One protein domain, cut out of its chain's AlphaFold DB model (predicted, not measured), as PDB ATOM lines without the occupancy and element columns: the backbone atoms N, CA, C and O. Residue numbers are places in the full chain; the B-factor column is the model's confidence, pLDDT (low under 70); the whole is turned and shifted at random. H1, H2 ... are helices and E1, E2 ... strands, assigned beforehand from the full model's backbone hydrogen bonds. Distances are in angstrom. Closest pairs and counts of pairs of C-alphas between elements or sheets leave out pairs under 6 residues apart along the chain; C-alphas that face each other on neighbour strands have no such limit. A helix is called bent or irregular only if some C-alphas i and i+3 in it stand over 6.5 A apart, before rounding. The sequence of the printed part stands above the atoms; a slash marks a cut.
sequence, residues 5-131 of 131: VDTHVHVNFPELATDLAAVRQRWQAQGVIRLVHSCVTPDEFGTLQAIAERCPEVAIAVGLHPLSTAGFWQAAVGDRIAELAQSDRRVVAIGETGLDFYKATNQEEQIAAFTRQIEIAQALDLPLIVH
ATOM      1  N   VAL A   5     138.259 -53.586 -58.045       98.25
ATOM      2  CA  VAL A   5     136.939 -53.434 -57.431       98.25
ATOM      3  C   VAL A   5     137.104 -53.706 -55.947       98.25
ATOM      4  O   VAL A   5     137.585 -54.776 -55.580       98.25
ATOM      5  N   ASP A   6     136.725 -52.740 -55.120       98.19
ATOM      6  CA  ASP A   6     136.677 -52.921 -53.674       98.19
ATOM      7  C   ASP A   6     135.266 -53.370 -53.281       98.19
ATOM      8  O   ASP A   6     134.300 -52.614 -53.387       98.19
ATOM      9  N   THR A   7     135.109 -54.638 -52.921       98.19
ATOM     10  CA  THR A   7     133.784 -55.224 -52.696       98.19
ATOM     11  C   THR A   7     133.187 -54.866 -51.340       98.19
ATOM     12  O   THR A   7     132.055 -55.272 -51.096       98.19
ATOM     13  N   HIS A   8     133.912 -54.155 -50.462       98.31
ATOM     14  CA  HIS A   8     133.410 -53.821 -49.129       98.31
ATOM     15  C   HIS A   8     134.115 -52.616 -48.504       98.31
ATOM     16  O   HIS A   8     135.259 -52.707 -48.063       98.31
ATOM     17  N   VAL A   9     133.413 -51.487 -48.396       97.19
ATOM     18  CA  VAL A   9     133.947 -50.271 -47.768       97.19
ATOM     19  C   VAL A   9     132.964 -49.618 -46.803       97.19
ATOM     20  O   VAL A   9     131.755 -49.714 -46.978       97.19
ATOM     21  N   HIS A  10     133.501 -48.848 -45.854       96.19
ATOM     22  CA  HIS A  10     132.733 -47.972 -44.964       96.19
ATOM     23  C   HIS A  10     133.284 -46.540 -44.992       96.19
ATOM     24  O   HIS A  10     133.803 -46.007 -44.012       96.19
ATOM     25  N   VAL A  11     133.213 -45.880 -46.153       94.38
ATOM     26  CA  VAL A  11     133.777 -44.521 -46.327       94.38
ATOM     27  C   VAL A  11     132.973 -43.419 -45.616       94.38
ATOM     28  O   VAL A  11     133.357 -42.253 -45.661       94.38
ATOM     29  N   ASN A  12     131.861 -43.774 -44.965       93.06
ATOM     30  CA  ASN A  12     131.073 -42.893 -44.097       93.06
ATOM     31  C   ASN A  12     131.621 -42.829 -42.662       93.06
ATOM     32  O   ASN A  12     131.147 -42.000 -41.886       93.06
ATOM     33  N   PHE A  13     132.587 -43.680 -42.298       91.19
ATOM     34  CA  PHE A  13     133.156 -43.671 -40.955       91.19
ATOM     35  C   PHE A  13     133.852 -42.333 -40.650       91.19
ATOM     36  O   PHE A  13     134.431 -41.724 -41.560       91.19
ATOM     37  N   PRO A  14     133.793 -41.843 -39.395       88.12
ATOM     38  CA  PRO A  14     134.259 -40.502 -39.029       88.12
ATOM     39  C   PRO A  14     135.694 -40.179 -39.467       88.12
ATOM     40  O   PRO A  14     135.994 -39.039 -39.823       88.12
ATOM     41  N   GLU A  15     136.570 -41.182 -39.493       88.06
ATOM     42  CA  GLU A  15     137.975 -41.080 -39.893       88.06
ATOM     43  C   GLU A  15     138.148 -40.730 -41.382       88.06
ATOM     44  O   GLU A  15     139.170 -40.165 -41.772       88.06
ATOM     45  N   LEU A  16     137.154 -41.055 -42.215       86.31
ATOM     46  CA  LEU A  16     137.156 -40.841 -43.666       86.31
ATOM     47  C   LEU A  16     136.140 -39.777 -44.112       86.31
ATOM     48  O   LEU A  16     136.289 -39.198 -45.190       86.31
ATOM     49  N   ALA A  17     135.137 -39.477 -43.284       79.56
ATOM     50  CA  ALA A  17     134.019 -38.603 -43.633       79.56
ATOM     51  C   ALA A  17     134.404 -37.122 -43.826       79.56
ATOM     52  O   ALA A  17     133.702 -36.390 -44.526       79.56
ATOM     53  N   THR A  18     135.510 -36.670 -43.227       82.69
ATOM     54  CA  THR A  18     135.921 -35.254 -43.242       82.69
ATOM     55  C   THR A  18     136.360 -34.747 -44.617       82.69
ATOM     56  O   THR A  18     136.157 -33.571 -44.910       82.69
ATOM     57  N   ASP A  19     136.903 -35.610 -45.484       89.12
ATOM     58  CA  ASP A  19     137.320 -35.225 -46.840       89.12
ATOM     59  C   ASP A  19     137.099 -36.352 -47.862       89.12
ATOM     60  O   ASP A  19     138.034 -36.950 -48.406       89.12
ATOM     61  N   LEU A  20     135.824 -36.631 -48.153       92.31
ATOM     62  CA  LEU A  20     135.425 -37.634 -49.146       92.31
ATOM     63  C   LEU A  20     136.069 -37.397 -50.526       92.31
ATOM     64  O   LEU A  20     136.336 -38.356 -51.246       92.31
ATOM     65  N   ALA A  21     136.334 -36.142 -50.906       94.12
ATOM     66  CA  ALA A  21     136.941 -35.825 -52.197       94.12
ATOM     67  C   ALA A  21     138.405 -36.286 -52.257       94.12
ATOM     68  O   ALA A  21     138.801 -36.951 -53.218       94.12
ATOM     69  N   ALA A  22     139.192 -36.008 -51.214       95.00
ATOM     70  CA  ALA A  22     140.563 -36.496 -51.129       95.00
ATOM     71  C   ALA A  22     140.625 -38.021 -50.967       95.00
ATOM     72  O   ALA A  22     141.494 -38.659 -51.564       95.00
ATOM     73  N   VAL A  23     139.709 -38.630 -50.199       95.56
ATOM     74  CA  VAL A  23     139.613 -40.100 -50.103       95.56
ATOM     75  C   VAL A  23     139.338 -40.692 -51.492       95.56
ATOM     76  O   VAL A  23     140.048 -41.609 -51.909       95.56
ATOM     77  N   ARG A  24     138.405 -40.098 -52.252       96.50
ATOM     78  CA  ARG A  24     138.079 -40.518 -53.620       96.50
ATOM     79  C   ARG A  24     139.265 -40.477 -54.563       96.50
ATOM     80  O   ARG A  24     139.543 -41.449 -55.265       96.50
ATOM     81  N   GLN A  25     139.995 -39.368 -54.549       96.69
ATOM     82  CA  GLN A  25     141.179 -39.209 -55.384       96.69
ATOM     83  C   GLN A  25     142.219 -40.304 -55.105       96.69
ATOM     84  O   GLN A  25     142.849 -40.805 -56.038       96.69
ATOM     85  N   ARG A  26     142.384 -40.707 -53.837       95.81
ATOM     86  CA  ARG A  26     143.343 -41.753 -53.461       95.81
ATOM     87  C   ARG A  26     142.971 -43.117 -54.036       95.81
ATOM     88  O   ARG A  26     143.853 -43.754 -54.604       95.81
ATOM     89  N   TRP A  27     141.712 -43.561 -53.947       96.06
ATOM     90  CA  TRP A  27     141.341 -44.871 -54.510       96.06
ATOM     91  C   TRP A  27     141.400 -44.872 -56.044       96.06
ATOM     92  O   TRP A  27     141.902 -45.823 -56.643       96.06
ATOM     93  N   GLN A  28     141.001 -43.770 -56.690       96.75
ATOM     94  CA  GLN A  28     141.081 -43.636 -58.148       96.75
ATOM     95  C   GLN A  28     142.529 -43.695 -58.645       96.75
ATOM     96  O   GLN A  28     142.816 -44.371 -59.633       96.75
ATOM     97  N   ALA A  29     143.459 -43.048 -57.935       97.12
ATOM     98  CA  ALA A  29     144.884 -43.075 -58.264       97.12
ATOM     99  C   ALA A  29     145.509 -44.480 -58.164       97.12
ATOM    100  O   ALA A  29     146.533 -44.730 -58.795       97.12
ATOM    101  N   GLN A  30     144.898 -45.396 -57.404       97.00
ATOM    102  CA  GLN A  30     145.318 -46.799 -57.303       97.00
ATOM    103  C   GLN A  30     144.618 -47.720 -58.316       97.00
ATOM    104  O   GLN A  30     144.896 -48.916 -58.352       97.00
ATOM    105  N   GLY A  31     143.727 -47.184 -59.157       97.44
ATOM    106  CA  GLY A  31     142.975 -47.968 -60.137       97.44
ATOM    107  C   GLY A  31     141.705 -48.624 -59.586       97.44
ATOM    108  O   GLY A  31     141.174 -49.521 -60.240       97.44
ATOM    109  N   VAL A  32     141.194 -48.193 -58.425       98.12
ATOM    110  CA  VAL A  32     139.880 -48.626 -57.922       98.12
ATOM    111  C   VAL A  32     138.788 -47.947 -58.738       98.12
ATOM    112  O   VAL A  32     138.600 -46.731 -58.665       98.12
ATOM    113  N   ILE A  33     138.085 -48.740 -59.544       97.81
ATOM    114  CA  ILE A  33     137.084 -48.251 -60.499       97.81
ATOM    115  C   ILE A  33     135.647 -48.455 -60.024       97.81
ATOM    116  O   ILE A  33     134.744 -47.858 -60.607       97.81
ATOM    117  N   ARG A  34     135.422 -49.309 -59.016       98.19
ATOM    118  CA  ARG A  34     134.114 -49.598 -58.411       98.19
ATOM    119  C   ARG A  34     134.275 -49.977 -56.948       98.19
ATOM    120  O   ARG A  34     135.272 -50.603 -56.592       98.19
ATOM    121  N   LEU A  35     133.285 -49.608 -56.141       98.38
ATOM    122  CA  LEU A  35     133.231 -49.927 -54.718       98.38
ATOM    123  C   LEU A  35     131.816 -50.371 -54.329       98.38
ATOM    124  O   LEU A  35     130.854 -49.883 -54.928       98.38
ATOM    125  N   VAL A  36     131.678 -51.238 -53.328       98.69
ATOM    126  CA  VAL A  36     130.390 -51.523 -52.674       98.69
ATOM    127  C   VAL A  36     130.468 -51.059 -51.226       98.69
ATOM    128  O   VAL A  36     131.304 -51.530 -50.458       98.69
ATOM    129  N   HIS A  37     129.633 -50.085 -50.880       98.25
ATOM    130  CA  HIS A  37     129.528 -49.547 -49.530       98.25
ATOM    131  C   HIS A  37     128.401 -50.257 -48.783       98.25
ATOM    132  O   HIS A  37     127.273 -50.280 -49.274       98.25
ATOM    133  N   SER A  38     128.710 -50.833 -47.626       97.81
ATOM    134  CA  SER A  38     127.786 -51.664 -46.858       97.81
ATOM    135  C   SER A  38     127.221 -50.921 -45.655       97.81
ATOM    136  O   SER A  38     127.972 -50.366 -44.849       97.81
ATOM    137  N   CYS A  39     125.897 -50.987 -45.506       97.44
ATOM    138  CA  CYS A  39     125.212 -50.559 -44.297       97.44
ATOM    139  C   CYS A  39     125.706 -51.347 -43.068       97.44
ATOM    140  O   CYS A  39     125.699 -52.579 -43.086       97.44
ATOM    141  N   VAL A  40     126.035 -50.656 -41.974       97.19
ATOM    142  CA  VAL A  40     126.117 -51.248 -40.623       97.19
ATOM    143  C   VAL A  40     124.727 -51.329 -39.988       97.19
ATOM    144  O   VAL A  40     124.394 -52.304 -39.309       97.19
ATOM    145  N   THR A  41     123.897 -50.312 -40.220       97.81
ATOM    146  CA  THR A  41     122.466 -50.290 -39.896       97.81
ATOM    147  C   THR A  41     121.686 -49.738 -41.095       97.81
ATOM    148  O   THR A  41     122.248 -49.012 -41.916       97.81
ATOM    149  N   PRO A  42     120.379 -50.011 -41.233       97.62
ATOM    150  CA  PRO A  42     119.588 -49.397 -42.302       97.62
ATOM    151  C   PRO A  42     119.428 -47.872 -42.148       97.62
ATOM    152  O   PRO A  42     119.085 -47.194 -43.117       97.62
ATOM    153  N   ASP A  43     119.694 -47.314 -40.964       97.12
ATOM    154  CA  ASP A  43     119.537 -45.879 -40.692       97.12
ATOM    155  C   ASP A  43     120.576 -45.017 -41.427       97.12
ATOM    156  O   ASP A  43     120.295 -43.867 -41.767       97.12
ATOM    157  N   GLU A  44     121.757 -45.561 -41.736       96.31
ATOM    158  CA  GLU A  44     122.791 -44.827 -42.482       96.31
ATOM    159  C   GLU A  44     122.557 -44.792 -43.997       96.31
ATOM    160  O   GLU A  44     123.285 -44.101 -44.712       96.31
ATOM    161  N   PHE A  45     121.523 -45.470 -44.505       98.25
ATOM    162  CA  PHE A  45     121.255 -45.558 -45.941       98.25
ATOM    163  C   PHE A  45     121.212 -44.189 -46.632       98.25
ATOM    164  O   PHE A  45     121.810 -44.016 -47.691       98.25
ATOM    165  N   GLY A  46     120.587 -43.183 -46.009       98.06
ATOM    166  CA  GLY A  46     120.545 -41.825 -46.564       98.06
ATOM    167  C   GLY A  46     121.936 -41.195 -46.731       98.06
ATOM    168  O   GLY A  46     122.198 -40.501 -47.714       98.06
ATOM    169  N   THR A  47     122.867 -41.478 -45.817       96.88
ATOM    170  CA  THR A  47     124.268 -41.050 -45.931       96.88
ATOM    171  C   THR A  47     124.973 -41.768 -47.081       96.88
ATOM    172  O   THR A  47     125.682 -41.125 -47.858       96.88
ATOM    173  N   LEU A  48     124.757 -43.076 -47.232       97.38
ATOM    174  CA  LEU A  48     125.328 -43.866 -48.327       97.38
ATOM    175  C   LEU A  48     124.787 -43.410 -49.689       97.38
ATOM    176  O   LEU A  48     125.564 -43.263 -50.632       97.38
ATOM    177  N   GLN A  49     123.493 -43.094 -49.783       98.00
ATOM    178  CA  GLN A  49     122.899 -42.507 -50.985       98.00
ATOM    179  C   GLN A  49     123.584 -41.191 -51.360       98.00
ATOM    180  O   GLN A  49     124.022 -41.038 -52.502       98.00
ATOM    181  N   ALA A  50     123.767 -40.278 -50.402       97.00
ATOM    182  CA  ALA A  50     124.457 -39.009 -50.636       97.00
ATOM    183  C   ALA A  50     125.925 -39.205 -51.076       97.00
ATOM    184  O   ALA A  50     126.440 -38.460 -51.916       97.00
ATOM    185  N   ILE A  51     126.613 -40.224 -50.549       97.06
ATOM    186  CA  ILE A  51     127.964 -40.598 -50.996       97.06
ATOM    187  C   ILE A  51     127.929 -41.092 -52.443       97.06
ATOM    188  O   ILE A  51     128.698 -40.601 -53.269       97.06
ATOM    189  N   ALA A  52     127.023 -42.014 -52.770       97.75
ATOM    190  CA  ALA A  52     126.897 -42.593 -54.103       97.75
ATOM    191  C   ALA A  52     126.416 -41.576 -55.158       97.75
ATOM    192  O   ALA A  52     126.650 -41.757 -56.351       97.75
ATOM    193  N   GLU A  53     125.745 -40.490 -54.757       96.69
ATOM    194  CA  GLU A  53     125.423 -39.363 -55.651       96.69
ATOM    195  C   GLU A  53     126.679 -38.585 -56.043       96.69
ATOM    196  O   GLU A  53     126.858 -38.204 -57.199       96.69
ATOM    197  N   ARG A  54     127.584 -38.383 -55.083       95.94
ATOM    198  CA  ARG A  54     128.853 -37.670 -55.284       95.94
ATOM    199  C   ARG A  54     129.923 -38.551 -55.930       95.94
ATOM    200  O   ARG A  54     130.847 -38.028 -56.557       95.94
ATOM    201  N   CYS A  55     129.804 -39.867 -55.776       97.38
ATOM    202  CA  CYS A  55     130.768 -40.874 -56.208       97.38
ATOM    203  C   CYS A  55     130.051 -41.969 -57.025       97.38
ATOM    204  O   CYS A  55     129.722 -43.013 -56.469       97.38
ATOM    205  N   PRO A  56     129.799 -41.760 -58.334       96.38
ATOM    206  CA  PRO A  56     129.024 -42.692 -59.164       96.38
ATOM    207  C   PRO A  56     129.611 -44.107 -59.294       96.38
ATOM    208  O   PRO A  56     128.913 -45.023 -59.721       96.38
ATOM    209  N   GLU A  57     130.890 -44.297 -58.961       97.81
ATOM    210  CA  GLU A  57     131.533 -45.611 -58.890       97.81
ATOM    211  C   GLU A  57     131.119 -46.454 -57.667       97.81
ATOM    212  O   GLU A  57     131.398 -47.657 -57.643       97.81
ATOM    213  N   VAL A  58     130.456 -45.843 -56.678       98.44
ATOM    214  CA  VAL A  58     130.008 -46.484 -55.435       98.44
ATOM    215  C   VAL A  58     128.612 -47.079 -55.620       98.44
ATOM    216  O   VAL A  58     127.653 -46.378 -55.946       98.44
ATOM    217  N   ALA A  59     128.507 -48.383 -55.387       98.75
ATOM    218  CA  ALA A  59     127.258 -49.101 -55.180       98.75
ATOM    219  C   ALA A  59     126.991 -49.281 -53.677       98.75
ATOM    220  O   ALA A  59     127.880 -49.056 -52.857       98.75
ATOM    221  N   ILE A  60     125.771 -49.673 -53.321       98.81
ATOM    222  CA  ILE A  60     125.305 -49.778 -51.935       98.81
ATOM    223  C   ILE A  60     124.895 -51.225 -51.641       98.81
ATOM    224  O   ILE A  60     124.279 -51.883 -52.480       98.81
ATOM    225  N   ALA A  61     125.200 -51.706 -50.445       98.75
ATOM    226  CA  ALA A  61     124.546 -52.849 -49.832       98.75
ATOM    227  C   ALA A  61     123.745 -52.367 -48.618       98.75
ATOM    228  O   ALA A  61     124.214 -51.516 -47.860       98.75
ATOM    229  N   VAL A  62     122.518 -52.866 -48.471       98.69
ATOM    230  CA  VAL A  62     121.627 -52.495 -47.362       98.69
ATOM    231  C   VAL A  62     121.478 -53.671 -46.419       98.69
ATOM    232  O   VAL A  62     121.116 -54.764 -46.849       98.69
ATOM    233  N   GLY A  63     121.696 -53.454 -45.129       98.25
ATOM    234  CA  GLY A  63     121.637 -54.517 -44.143       98.25
ATOM    235  C   GLY A  63     121.738 -54.024 -42.709       98.25
ATOM    236  O   GLY A  63     121.734 -52.823 -42.426       98.25
ATOM    237  N   LEU A  64     121.792 -54.994 -41.807       98.75
ATOM    238  CA  LEU A  64     122.044 -54.823 -40.388       98.75
ATOM    239  C   LEU A  64     123.162 -55.780 -39.978       98.75
ATOM    240  O   LEU A  64     122.966 -57.001 -39.971       98.75
ATOM    241  N   HIS A  65     124.294 -55.196 -39.598       98.50
ATOM    242  CA  HIS A  65     125.493 -55.890 -39.148       98.50
ATOM    243  C   HIS A  65     125.223 -56.670 -37.844       98.50
ATOM    244  O   HIS A  65     124.503 -56.163 -36.973       98.50
ATOM    245  N   PRO A  66     125.821 -57.864 -37.632       98.19
ATOM    246  CA  PRO A  66     125.547 -58.713 -36.463       98.19
ATOM    247  C   PRO A  66     125.701 -57.993 -35.123       98.19
ATOM    248  O   PRO A  66     124.841 -58.103 -34.252       98.19
ATOM    249  N   LEU A  67     126.759 -57.200 -34.957       97.69
ATOM    250  CA  LEU A  67     127.010 -56.468 -33.706       97.69
ATOM    251  C   LEU A  67     126.050 -55.298 -33.446       97.69
ATOM    252  O   LEU A  67     126.032 -54.774 -32.337       97.69
ATOM    253  N   SER A  68     125.240 -54.918 -34.431       97.69
ATOM    254  CA  SER A  68     124.234 -53.860 -34.304       97.69
ATOM    255  C   SER A  68     122.838 -54.410 -34.017       97.69
ATOM    256  O   SER A  68     121.886 -53.643 -33.974       97.69
ATOM    257  N   THR A  69     122.686 -55.726 -33.843       97.19
ATOM    258  CA  THR A  69     121.374 -56.355 -33.615       97.19
ATOM    259  C   THR A  69     120.850 -56.151 -32.195       97.19
ATOM    260  O   THR A  69     119.643 -56.002 -32.031       97.19
ATOM    261  N   ALA A  70     121.743 -56.075 -31.200       95.75
ATOM    262  CA  ALA A  70     121.417 -56.048 -29.773       95.75
ATOM    263  C   ALA A  70     120.442 -54.919 -29.408       95.75
ATOM    264  O   ALA A  70     120.815 -53.746 -29.398       95.75
ATOM    265  N   GLY A  71     119.191 -55.273 -29.101       92.00
ATOM    266  CA  GLY A  71     118.140 -54.310 -28.739       92.00
ATOM    267  C   GLY A  71     117.679 -53.396 -29.884       92.00
ATOM    268  O   GLY A  71     116.866 -52.500 -29.661       92.00
ATOM    269  N   PHE A  72     118.183 -53.621 -31.098       94.81
ATOM    270  CA  PHE A  72     117.806 -52.904 -32.315       94.81
ATOM    271  C   PHE A  72     116.941 -53.776 -33.231       94.81
ATOM    272  O   PHE A  72     116.066 -53.272 -33.935       94.81
ATOM    273  N   TRP A  73     117.178 -55.092 -33.242       96.94
ATOM    274  CA  TRP A  73     116.460 -56.009 -34.116       96.94
ATOM    275  C   TRP A  73     114.974 -56.112 -33.757       96.94
ATOM    276  O   TRP A  73     114.591 -56.404 -32.626       96.94
ATOM    277  N   GLN A  74     114.131 -55.935 -34.773       96.00
ATOM    278  CA  GLN A  74     112.688 -56.160 -34.739       96.00
ATOM    279  C   GLN A  74     112.193 -56.443 -36.164       96.00
ATOM    280  O   GLN A  74     112.836 -56.042 -37.132       96.00
ATOM    281  N   ALA A  75     111.029 -57.082 -36.319       93.31
ATOM    282  CA  ALA A  75     110.495 -57.441 -37.642       93.31
ATOM    283  C   ALA A  75     110.412 -56.239 -38.608       93.31
ATOM    284  O   ALA A  75     110.830 -56.342 -39.760       93.31
ATOM    285  N   ALA A  76     109.995 -55.074 -38.099       97.44
ATOM    286  CA  ALA A  76     109.909 -53.835 -38.872       97.44
ATOM    287  C   ALA A  76     111.264 -53.354 -39.434       97.44
ATOM    288  O   ALA A  76     111.292 -52.669 -40.452       97.44
ATOM    289  N   VAL A  77     112.392 -53.714 -38.808       98.25
ATOM    290  CA  VAL A  77     113.733 -53.413 -39.344       98.25
ATOM    291  C   VAL A  77     114.013 -54.257 -40.586       98.25
ATOM    292  O   VAL A  77     114.556 -53.741 -41.559       98.25
ATOM    293  N   GLY A  78     113.592 -55.525 -40.598       98.25
ATOM    294  CA  GLY A  78     113.658 -56.367 -41.793       98.25
ATOM    295  C   GLY A  78     112.822 -55.804 -42.944       98.25
ATOM    296  O   GLY A  78     113.308 -55.711 -44.069       98.25
ATOM    297  N   ASP A  79     111.597 -55.357 -42.658       98.38
ATOM    298  CA  ASP A  79     110.732 -54.743 -43.675       98.38
ATOM    299  C   ASP A  79     111.348 -53.447 -44.219       98.38
ATOM    300  O   ASP A  79     111.405 -53.243 -45.432       98.38
ATOM    301  N   ARG A  80     111.940 -52.628 -43.340       98.62
ATOM    302  CA  ARG A  80     112.688 -51.431 -43.732       98.62
ATOM    303  C   ARG A  80     113.874 -51.756 -44.644       98.62
ATOM    304  O   ARG A  80     114.076 -51.056 -45.630       98.62
ATOM    305  N   ILE A  81     114.650 -52.800 -44.352       98.75
ATOM    306  CA  ILE A  81     115.764 -53.238 -45.213       98.75
ATOM    307  C   ILE A  81     115.248 -53.611 -46.611       98.75
ATOM    308  O   ILE A  81     115.818 -53.164 -47.606       98.75
ATOM    309  N   ALA A  82     114.150 -54.366 -46.698       98.75
ATOM    310  CA  ALA A  82     113.556 -54.765 -47.976       98.75
ATOM    311  C   ALA A  82     113.028 -53.570 -48.792       98.75
ATOM    312  O   ALA A  82     113.187 -53.538 -50.014       98.75
ATOM    313  N   GLU A  83     112.421 -52.577 -48.134       98.69
ATOM    314  CA  GLU A  83     111.995 -51.322 -48.767       98.69
ATOM    315  C   GLU A  83     113.189 -50.541 -49.327       98.69
ATOM    316  O   GLU A  83     113.195 -50.144 -50.494       98.69
ATOM    317  N   LEU A  84     114.222 -50.339 -48.505       98.75
ATOM    318  CA  LEU A  84     115.412 -49.580 -48.884       98.75
ATOM    319  C   LEU A  84     116.172 -50.251 -50.033       98.75
ATOM    320  O   LEU A  84     116.596 -49.554 -50.956       98.75
ATOM    321  N   ALA A  85     116.266 -51.583 -50.031       98.62
ATOM    322  CA  ALA A  85     116.936 -52.340 -51.084       98.62
ATOM    323  C   ALA A  85     116.308 -52.154 -52.477       98.62
ATOM    324  O   ALA A  85     117.000 -52.254 -53.485       98.62
ATOM    325  N   GLN A  86     115.013 -51.837 -52.541       98.44
ATOM    326  CA  GLN A  86     114.293 -51.570 -53.791       98.44
ATOM    327  C   GLN A  86     114.204 -50.071 -54.127       98.44
ATOM    328  O   GLN A  86     113.786 -49.704 -55.224       98.44
ATOM    329  N   SER A  87     114.577 -49.195 -53.190       98.25
ATOM    330  CA  SER A  87     114.377 -47.746 -53.311       98.25
ATOM    331  C   SER A  87     115.393 -47.044 -54.219       98.25
ATOM    332  O   SER A  87     115.145 -45.927 -54.676       98.25
ATOM    333  N   ASP A  88     116.531 -47.684 -54.505       98.12
ATOM    334  CA  ASP A  88     117.615 -47.096 -55.283       98.12
ATOM    335  C   ASP A  88     118.311 -48.152 -56.143       98.12
ATOM    336  O   ASP A  88     118.799 -49.164 -55.650       98.12
ATOM    337  N   ARG A  89     118.436 -47.875 -57.444       97.75
ATOM    338  CA  ARG A  89     119.103 -48.761 -58.416       97.75
ATOM    339  C   ARG A  89     120.590 -49.006 -58.131       97.75
ATOM    340  O   ARG A  89     121.208 -49.827 -58.800       97.75
ATOM    341  N   ARG A  90     121.198 -48.206 -57.251       98.44
ATOM    342  CA  ARG A  90     122.591 -48.365 -56.815       98.44
ATOM    343  C   ARG A  90     122.732 -49.411 -55.718       98.44
ATOM    344  O   ARG A  90     123.868 -49.781 -55.428       98.44
ATOM    345  N   VAL A  91     121.631 -49.884 -55.131       98.69
ATOM    346  CA  VAL A  91     121.669 -51.045 -54.245       98.69
ATOM    347  C   VAL A  91     121.911 -52.294 -55.082       98.69
ATOM    348  O   VAL A  91     121.188 -52.562 -56.037       98.69
ATOM    349  N   VAL A  92     122.961 -53.035 -54.739       98.75
ATOM    350  CA  VAL A  92     123.403 -54.226 -55.480       98.75
ATOM    351  C   VAL A  92     123.455 -55.484 -54.622       98.75
ATOM    352  O   VAL A  92     123.706 -56.551 -55.167       98.75
ATOM    353  N   ALA A  93     123.259 -55.371 -53.308       98.81
ATOM    354  CA  ALA A  93     123.325 -56.490 -52.376       98.81
ATOM    355  C   ALA A  93     122.528 -56.209 -51.094       98.81
ATOM    356  O   ALA A  93     122.272 -55.053 -50.741       98.81
ATOM    357  N   ILE A  94     122.198 -57.277 -50.372       98.88
ATOM    358  CA  ILE A  94     121.817 -57.205 -48.960       98.88
ATOM    359  C   ILE A  94     123.070 -57.429 -48.112       98.88
ATOM    360  O   ILE A  94     123.851 -58.340 -48.384       98.88
ATOM    361  N   GLY A  95     123.271 -56.600 -47.096       97.56
ATOM    362  CA  GLY A  95     124.414 -56.663 -46.193       97.56
ATOM    363  C   GLY A  95     124.986 -55.283 -45.840       97.56
ATOM    364  O   GLY A  95     124.554 -54.263 -46.364       97.56
ATOM    365  N   GLU A  96     125.945 -55.204 -44.929       98.00
ATOM    366  CA  GLU A  96     126.575 -56.348 -44.271       98.00
ATOM    367  C   GLU A  96     125.652 -56.982 -43.219       98.00
ATOM    368  O   GLU A  96     124.912 -56.297 -42.515       98.00
ATOM    369  N   THR A  97     125.656 -58.310 -43.142       98.69
ATOM    370  CA  THR A  97     124.900 -59.103 -42.164       98.69
ATOM    371  C   THR A  97     125.652 -60.394 -41.868       98.69
ATOM    372  O   THR A  97     126.573 -60.740 -42.593       98.69
ATOM    373  N   GLY A  98     125.296 -61.134 -40.824       98.31
ATOM    374  CA  GLY A  98     125.994 -62.373 -40.491       98.31
ATOM    375  C   GLY A  98     125.928 -62.682 -39.011       98.31
ATOM    376  O   GLY A  98     124.935 -62.373 -38.352       98.31
ATOM    377  N   LEU A  99     126.997 -63.292 -38.499       98.19
ATOM    378  CA  LEU A  99     127.141 -63.696 -37.104       98.19
ATOM    379  C   LEU A  99     128.521 -63.275 -36.588       98.19
ATOM    380  O   LEU A  99     129.537 -63.570 -37.206       98.19
ATOM    381  N   ASP A 100     128.567 -62.653 -35.415       97.69
ATOM    382  CA  ASP A 100     129.798 -62.377 -34.676       97.69
ATOM    383  C   ASP A 100     129.589 -62.750 -33.205       97.69
ATOM    384  O   ASP A 100     129.068 -61.980 -32.391       97.69
ATOM    385  N   PHE A 101     129.985 -63.981 -32.881       96.06
ATOM    386  CA  PHE A 101     129.896 -64.551 -31.533       96.06
ATOM    387  C   PHE A 101     131.164 -64.329 -30.708       96.06
ATOM    388  O   PHE A 101     131.246 -64.782 -29.569       96.06
ATOM    389  N   TYR A 102     132.162 -63.648 -31.273       96.12
ATOM    390  CA  TYR A 102     133.369 -63.304 -30.538       96.12
ATOM    391  C   TYR A 102     133.141 -62.064 -29.667       96.12
ATOM    392  O   TYR A 102     133.617 -62.015 -28.533       96.12
ATOM    393  N   LYS A 103     132.399 -61.068 -30.172       86.12
ATOM    394  CA  LYS A 103     132.204 -59.779 -29.484       86.12
ATOM    395  C   LYS A 103     130.850 -59.596 -28.798       86.12
ATOM    396  O   LYS A 103     130.664 -58.579 -28.130       86.12
ATOM    397  N   ALA A 104     129.913 -60.528 -28.947       90.50
ATOM    398  CA  ALA A 104     128.550 -60.352 -28.457       90.50
ATOM    399  C   ALA A 104     127.925 -61.638 -27.898       90.50
ATOM    400  O   ALA A 104     128.333 -62.751 -28.223       90.50
ATOM    401  N   THR A 105     126.912 -61.465 -27.047       93.12
ATOM    402  CA  THR A 105     126.188 -62.554 -26.369       93.12
ATOM    403  C   THR A 105     124.741 -62.717 -26.846       93.12
ATOM    404  O   THR A 105     124.057 -63.637 -26.410       93.12
ATOM    405  N   ASN A 106     124.266 -61.870 -27.763       95.75
ATOM    406  CA  ASN A 106     122.892 -61.849 -28.274       95.75
ATOM    407  C   ASN A 106     122.708 -62.750 -29.517       95.75
ATOM    408  O   ASN A 106     122.198 -62.323 -30.551       95.75
ATOM    409  N   GLN A 107     123.149 -64.008 -29.431       97.19
ATOM    410  CA  GLN A 107     123.188 -64.929 -30.579       97.19
ATOM    411  C   GLN A 107     121.818 -65.132 -31.240       97.19
ATOM    412  O   GLN A 107     121.731 -65.171 -32.464       97.19
ATOM    413  N   GLU A 108     120.748 -65.225 -30.447       97.06
ATOM    414  CA  GLU A 108     119.385 -65.413 -30.959       97.06
ATOM    415  C   GLU A 108     118.938 -64.241 -31.844       97.06
ATOM    416  O   GLU A 108     118.378 -64.457 -32.918       97.06
ATOM    417  N   GLU A 109     119.248 -63.005 -31.443       97.50
ATOM    418  CA  GLU A 109     118.941 -61.809 -32.234       97.50
ATOM    419  C   GLU A 109     119.764 -61.762 -33.526       97.50
ATOM    420  O   GLU A 109     119.214 -61.460 -34.585       97.50
ATOM    421  N   GLN A 110     121.052 -62.125 -33.472       98.44
ATOM    422  CA  GLN A 110     121.895 -62.207 -34.669       98.44
ATOM    423  C   GLN A 110     121.375 -63.248 -35.663       98.44
ATOM    424  O   GLN A 110     121.239 -62.951 -36.847       98.44
ATOM    425  N   ILE A 111     121.025 -64.446 -35.187       98.44
ATOM    426  CA  ILE A 111     120.480 -65.517 -36.030       98.44
ATOM    427  C   ILE A 111     119.149 -65.085 -36.652       98.44
ATOM    428  O   ILE A 111     118.943 -65.293 -37.849       98.44
ATOM    429  N   ALA A 112     118.261 -64.457 -35.877       98.38
ATOM    430  CA  ALA A 112     116.981 -63.971 -36.384       98.38
ATOM    431  C   ALA A 112     117.165 -62.885 -37.460       98.38
ATOM    432  O   ALA A 112     116.557 -62.971 -38.531       98.38
ATOM    433  N   ALA A 113     118.037 -61.905 -37.212       98.56
ATOM    434  CA  ALA A 113     118.339 -60.836 -38.161       98.56
ATOM    435  C   ALA A 113     119.008 -61.361 -39.438       98.56
ATOM    436  O   ALA A 113     118.650 -60.937 -40.538       98.56
ATOM    437  N   PHE A 114     119.958 -62.288 -39.309       98.75
ATOM    438  CA  PHE A 114     120.659 -62.878 -40.444       98.75
ATOM    439  C   PHE A 114     119.716 -63.724 -41.304       98.75
ATOM    440  O   PHE A 114     119.665 -63.546 -42.519       98.75
ATOM    441  N   THR A 115     118.892 -64.568 -40.672       98.75
ATOM    442  CA  THR A 115     117.884 -65.389 -41.364       98.75
ATOM    443  C   THR A 115     116.936 -64.515 -42.178       98.75
ATOM    444  O   THR A 115     116.748 -64.748 -43.371       98.75
ATOM    445  N   ARG A 116     116.397 -63.448 -41.573       98.75
ATOM    446  CA  ARG A 116     115.488 -62.538 -42.274       98.75
ATOM    447  C   ARG A 116     116.167 -61.817 -43.441       98.75
ATOM    448  O   ARG A 116     115.546 -61.627 -44.481       98.75
ATOM    449  N   GLN A 117     117.432 -61.428 -43.307       98.81
ATOM    450  CA  GLN A 117     118.172 -60.779 -44.396       98.81
ATOM    451  C   GLN A 117     118.501 -61.744 -45.548       98.81
ATOM    452  O   GLN A 117     118.451 -61.327 -46.705       98.81
ATOM    453  N   ILE A 118     118.730 -63.036 -45.269       98.88
ATOM    454  CA  ILE A 118     118.834 -64.082 -46.304       98.88
ATOM    455  C   ILE A 118     117.519 -64.199 -47.086       98.88
ATOM    456  O   ILE A 118     117.543 -64.207 -48.315       98.88
ATOM    457  N   GLU A 119     116.377 -64.255 -46.396       98.81
ATOM    458  CA  GLU A 119     115.058 -64.327 -47.045       98.81
ATOM    459  C   GLU A 119     114.803 -63.118 -47.955       98.81
ATOM    460  O   GLU A 119     114.283 -63.272 -49.059       98.81
ATOM    461  N   ILE A 120     115.181 -61.916 -47.508       98.81
ATOM    462  CA  ILE A 120     115.053 -60.687 -48.302       98.81
ATOM    463  C   ILE A 120     115.937 -60.763 -49.549       98.81
ATOM    464  O   ILE A 120     115.456 -60.494 -50.647       98.81
ATOM    465  N   ALA A 121     117.204 -61.163 -49.401       98.81
ATOM    466  CA  ALA A 121     118.125 -61.310 -50.526       98.81
ATOM    467  C   ALA A 121     117.585 -62.301 -51.570       98.81
ATOM    468  O   ALA A 121     117.565 -61.996 -52.760       98.81
ATOM    469  N   GLN A 122     117.054 -63.442 -51.118       98.75
ATOM    470  CA  GLN A 122     116.412 -64.435 -51.982       98.75
ATOM    471  C   GLN A 122     115.164 -63.887 -52.684       98.75
ATOM    472  O   GLN A 122     115.001 -64.090 -53.884       98.75
ATOM    473  N   ALA A 123     114.284 -63.195 -51.957       98.69
ATOM    474  CA  ALA A 123     113.048 -62.650 -52.513       98.69
ATOM    475  C   ALA A 123     113.297 -61.551 -53.559       98.69
ATOM    476  O   ALA A 123     112.493 -61.389 -54.476       98.69
ATOM    477  N   LEU A 124     114.395 -60.803 -53.418       98.56
ATOM    478  CA  LEU A 124     114.778 -59.713 -54.317       98.56
ATOM    479  C   LEU A 124     115.778 -60.129 -55.408       98.56
ATOM    480  O   LEU A 124     116.161 -59.278 -56.207       98.56
ATOM    481  N   ASP A 125     116.194 -61.399 -55.446       98.56
ATOM    482  CA  ASP A 125     117.256 -61.902 -56.334       98.56
ATOM    483  C   ASP A 125     118.555 -61.072 -56.234       98.56
ATOM    484  O   ASP A 125     119.215 -60.748 -57.222       98.56
ATOM    485  N   LEU A 126     118.910 -60.684 -55.004       98.75
ATOM    486  CA  LEU A 126     120.124 -59.931 -54.694       98.75
ATOM    487  C   LEU A 126     121.179 -60.836 -54.042       98.75
ATOM    488  O   LEU A 126     120.842 -61.705 -53.235       98.75
ATOM    489  N   PRO A 127     122.477 -60.623 -54.329       98.69
ATOM    490  CA  PRO A 127     123.546 -61.275 -53.586       98.69
ATOM    491  C   PRO A 127     123.580 -60.803 -52.124       98.69
ATOM    492  O   PRO A 127     123.086 -59.725 -51.777       98.69
ATOM    493  N   LEU A 128     124.212 -61.614 -51.274       98.50
ATOM    494  CA  LEU A 128     124.383 -61.355 -49.846       98.50
ATOM    495  C   LEU A 128     125.855 -61.062 -49.528       98.50
ATOM    496  O   LEU A 128     126.736 -61.808 -49.959       98.50
ATOM    497  N   ILE A 129     126.115 -60.010 -48.752       98.75
ATOM    498  CA  ILE A 129     127.423 -59.711 -48.160       98.75
ATOM    499  C   ILE A 129     127.403 -60.179 -46.705       98.75
ATOM    500  O   ILE A 129     126.633 -59.657 -45.892       98.75
ATOM    501  N   VAL A 130     128.233 -61.180 -46.409       98.50
ATOM    502  CA  VAL A 130     128.315 -61.834 -45.099       98.50
ATOM    503  C   VAL A 130     129.566 -61.368 -44.352       98.50
ATOM    504  O   VAL A 130     130.656 -61.469 -44.917       98.50
ATOM    505  N   HIS A 131     129.376 -60.903 -43.113       97.38
ATOM    506  CA  HIS A 131     130.417 -60.587 -42.118       97.38
ATOM    507  C   HIS A 131     131.155 -61.830 -41.632       97.38
ATOM    508  O   HIS A 131     130.452 -62.797 -41.246       97.38
TER     509      HIS A 131
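AT A GLANCE: This is residues 5 to 131 of the 131 residues of an uncharacterized protein of Cyanobacteria bacterium UBA8156 (UniProt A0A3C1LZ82). A parallel sheet of five strands is curled like part of a barrel and bent back on itself, with E1 and E2 facing E4 and E5 and E3 as the hinge. Three helices, H3, H4 and H5, wrap round the outside of the curl, while H1 and the grazing H2 form a smaller end piece beyond E1 and E2. The 127 printed residues hold five named helices and five named strands, in the order E1 H1 H2 E2 H3 E3 H4 E4 H5 E5, and the class is mixed. The sheet runs E1 E2 E3 E4 E5. The whole is compact, with a radius of gyration of the C-alphas of 14.6 A and spans of 43 by 30 by 21 A.

IN THESE COORDINATES: The strands are E1, residues 5 to 9, from C-alpha 5 at (136.939, -53.434, -57.431); E2, residues 32 to 38, 16.7 A long; E3, residues 58 to 62, 13.1 A; E4, residues 91 to 97, 14.9 A; and E5, residues 128 to 130, ending with C-alpha 130 at (128.315, -61.834, -45.099). The helices are H1, residues 14 to 17; H2, residues 20 to 29, 14.2 A; H3, residues 42 to 54, 19.8 A; H4, residues 75 to 87, 18.8 A; and H5, residues 107 to 123, 24.3 A, beginning with C-alpha 107 at (123.188, -64.929, -30.579). H3 is irregular: C-alphas 43 and 46 are 7.2 A apart.

HOW THE PARTS SIT: The strongly twisted sheet has E1 and E5 as edge strands, which are only just apart, their closest C-alphas 8.5 A from each other. Within hydrogen-bond range are N 36 and O 6 at 3.0 A between E1 and E2, N 59 and O 35 at 2.8 A between E2 and E3, N 95 and O 62 at 2.8 A between E3 and E4, and N 129 and O 94 at 2.8 A between E4 and E5. The pairing of E4 is staggered, with E3 over residues 91 to 94 and with E5 over 94 to 97. Four strand-helix-strand units, parallel neighbour strands with helices between them, have right-handed crossovers: E1, H1 H2, E2; E2, H3, E3; E3, H4, E4; and E4, H5, E5. H3 is over E3 at a height of 8.9 A, H4 over E3 and E4 at 10.2 A, and H5 over E4 at 9.6 A; each runs along the strands. H3 touches H4 with residues 42 to 45 alone, at a shallow tilt of 15 degrees, the same way; the closest C-alphas, of Pro 42 and Ile 81, are 6.2 A apart. H4 touches H5, the closest C-alphas being those of Ala 82 and Ile 120, 6.1 A; the tilt of 34 degrees is only just short of steep. H2 only grazes the sheet with residues 24 to 28, and H1 is not on it. In H2 and H5 every O i to N i+4 pair is within hydrogen-bond range, in H3 7 of 9 and in H4 8 of 9; H1 is too short for such a pair.

THE WHOLE: The two C-alphas farthest apart, of Ala 29 and Glu 108, are 43.5 A from each other. The printed part has no cut and ends at His 131, the chain's last residue. The link from E3 to H4, residues 63 to 74, is long. The mean pLDDT of the printed part is 96.8, and no printed residue is under 70.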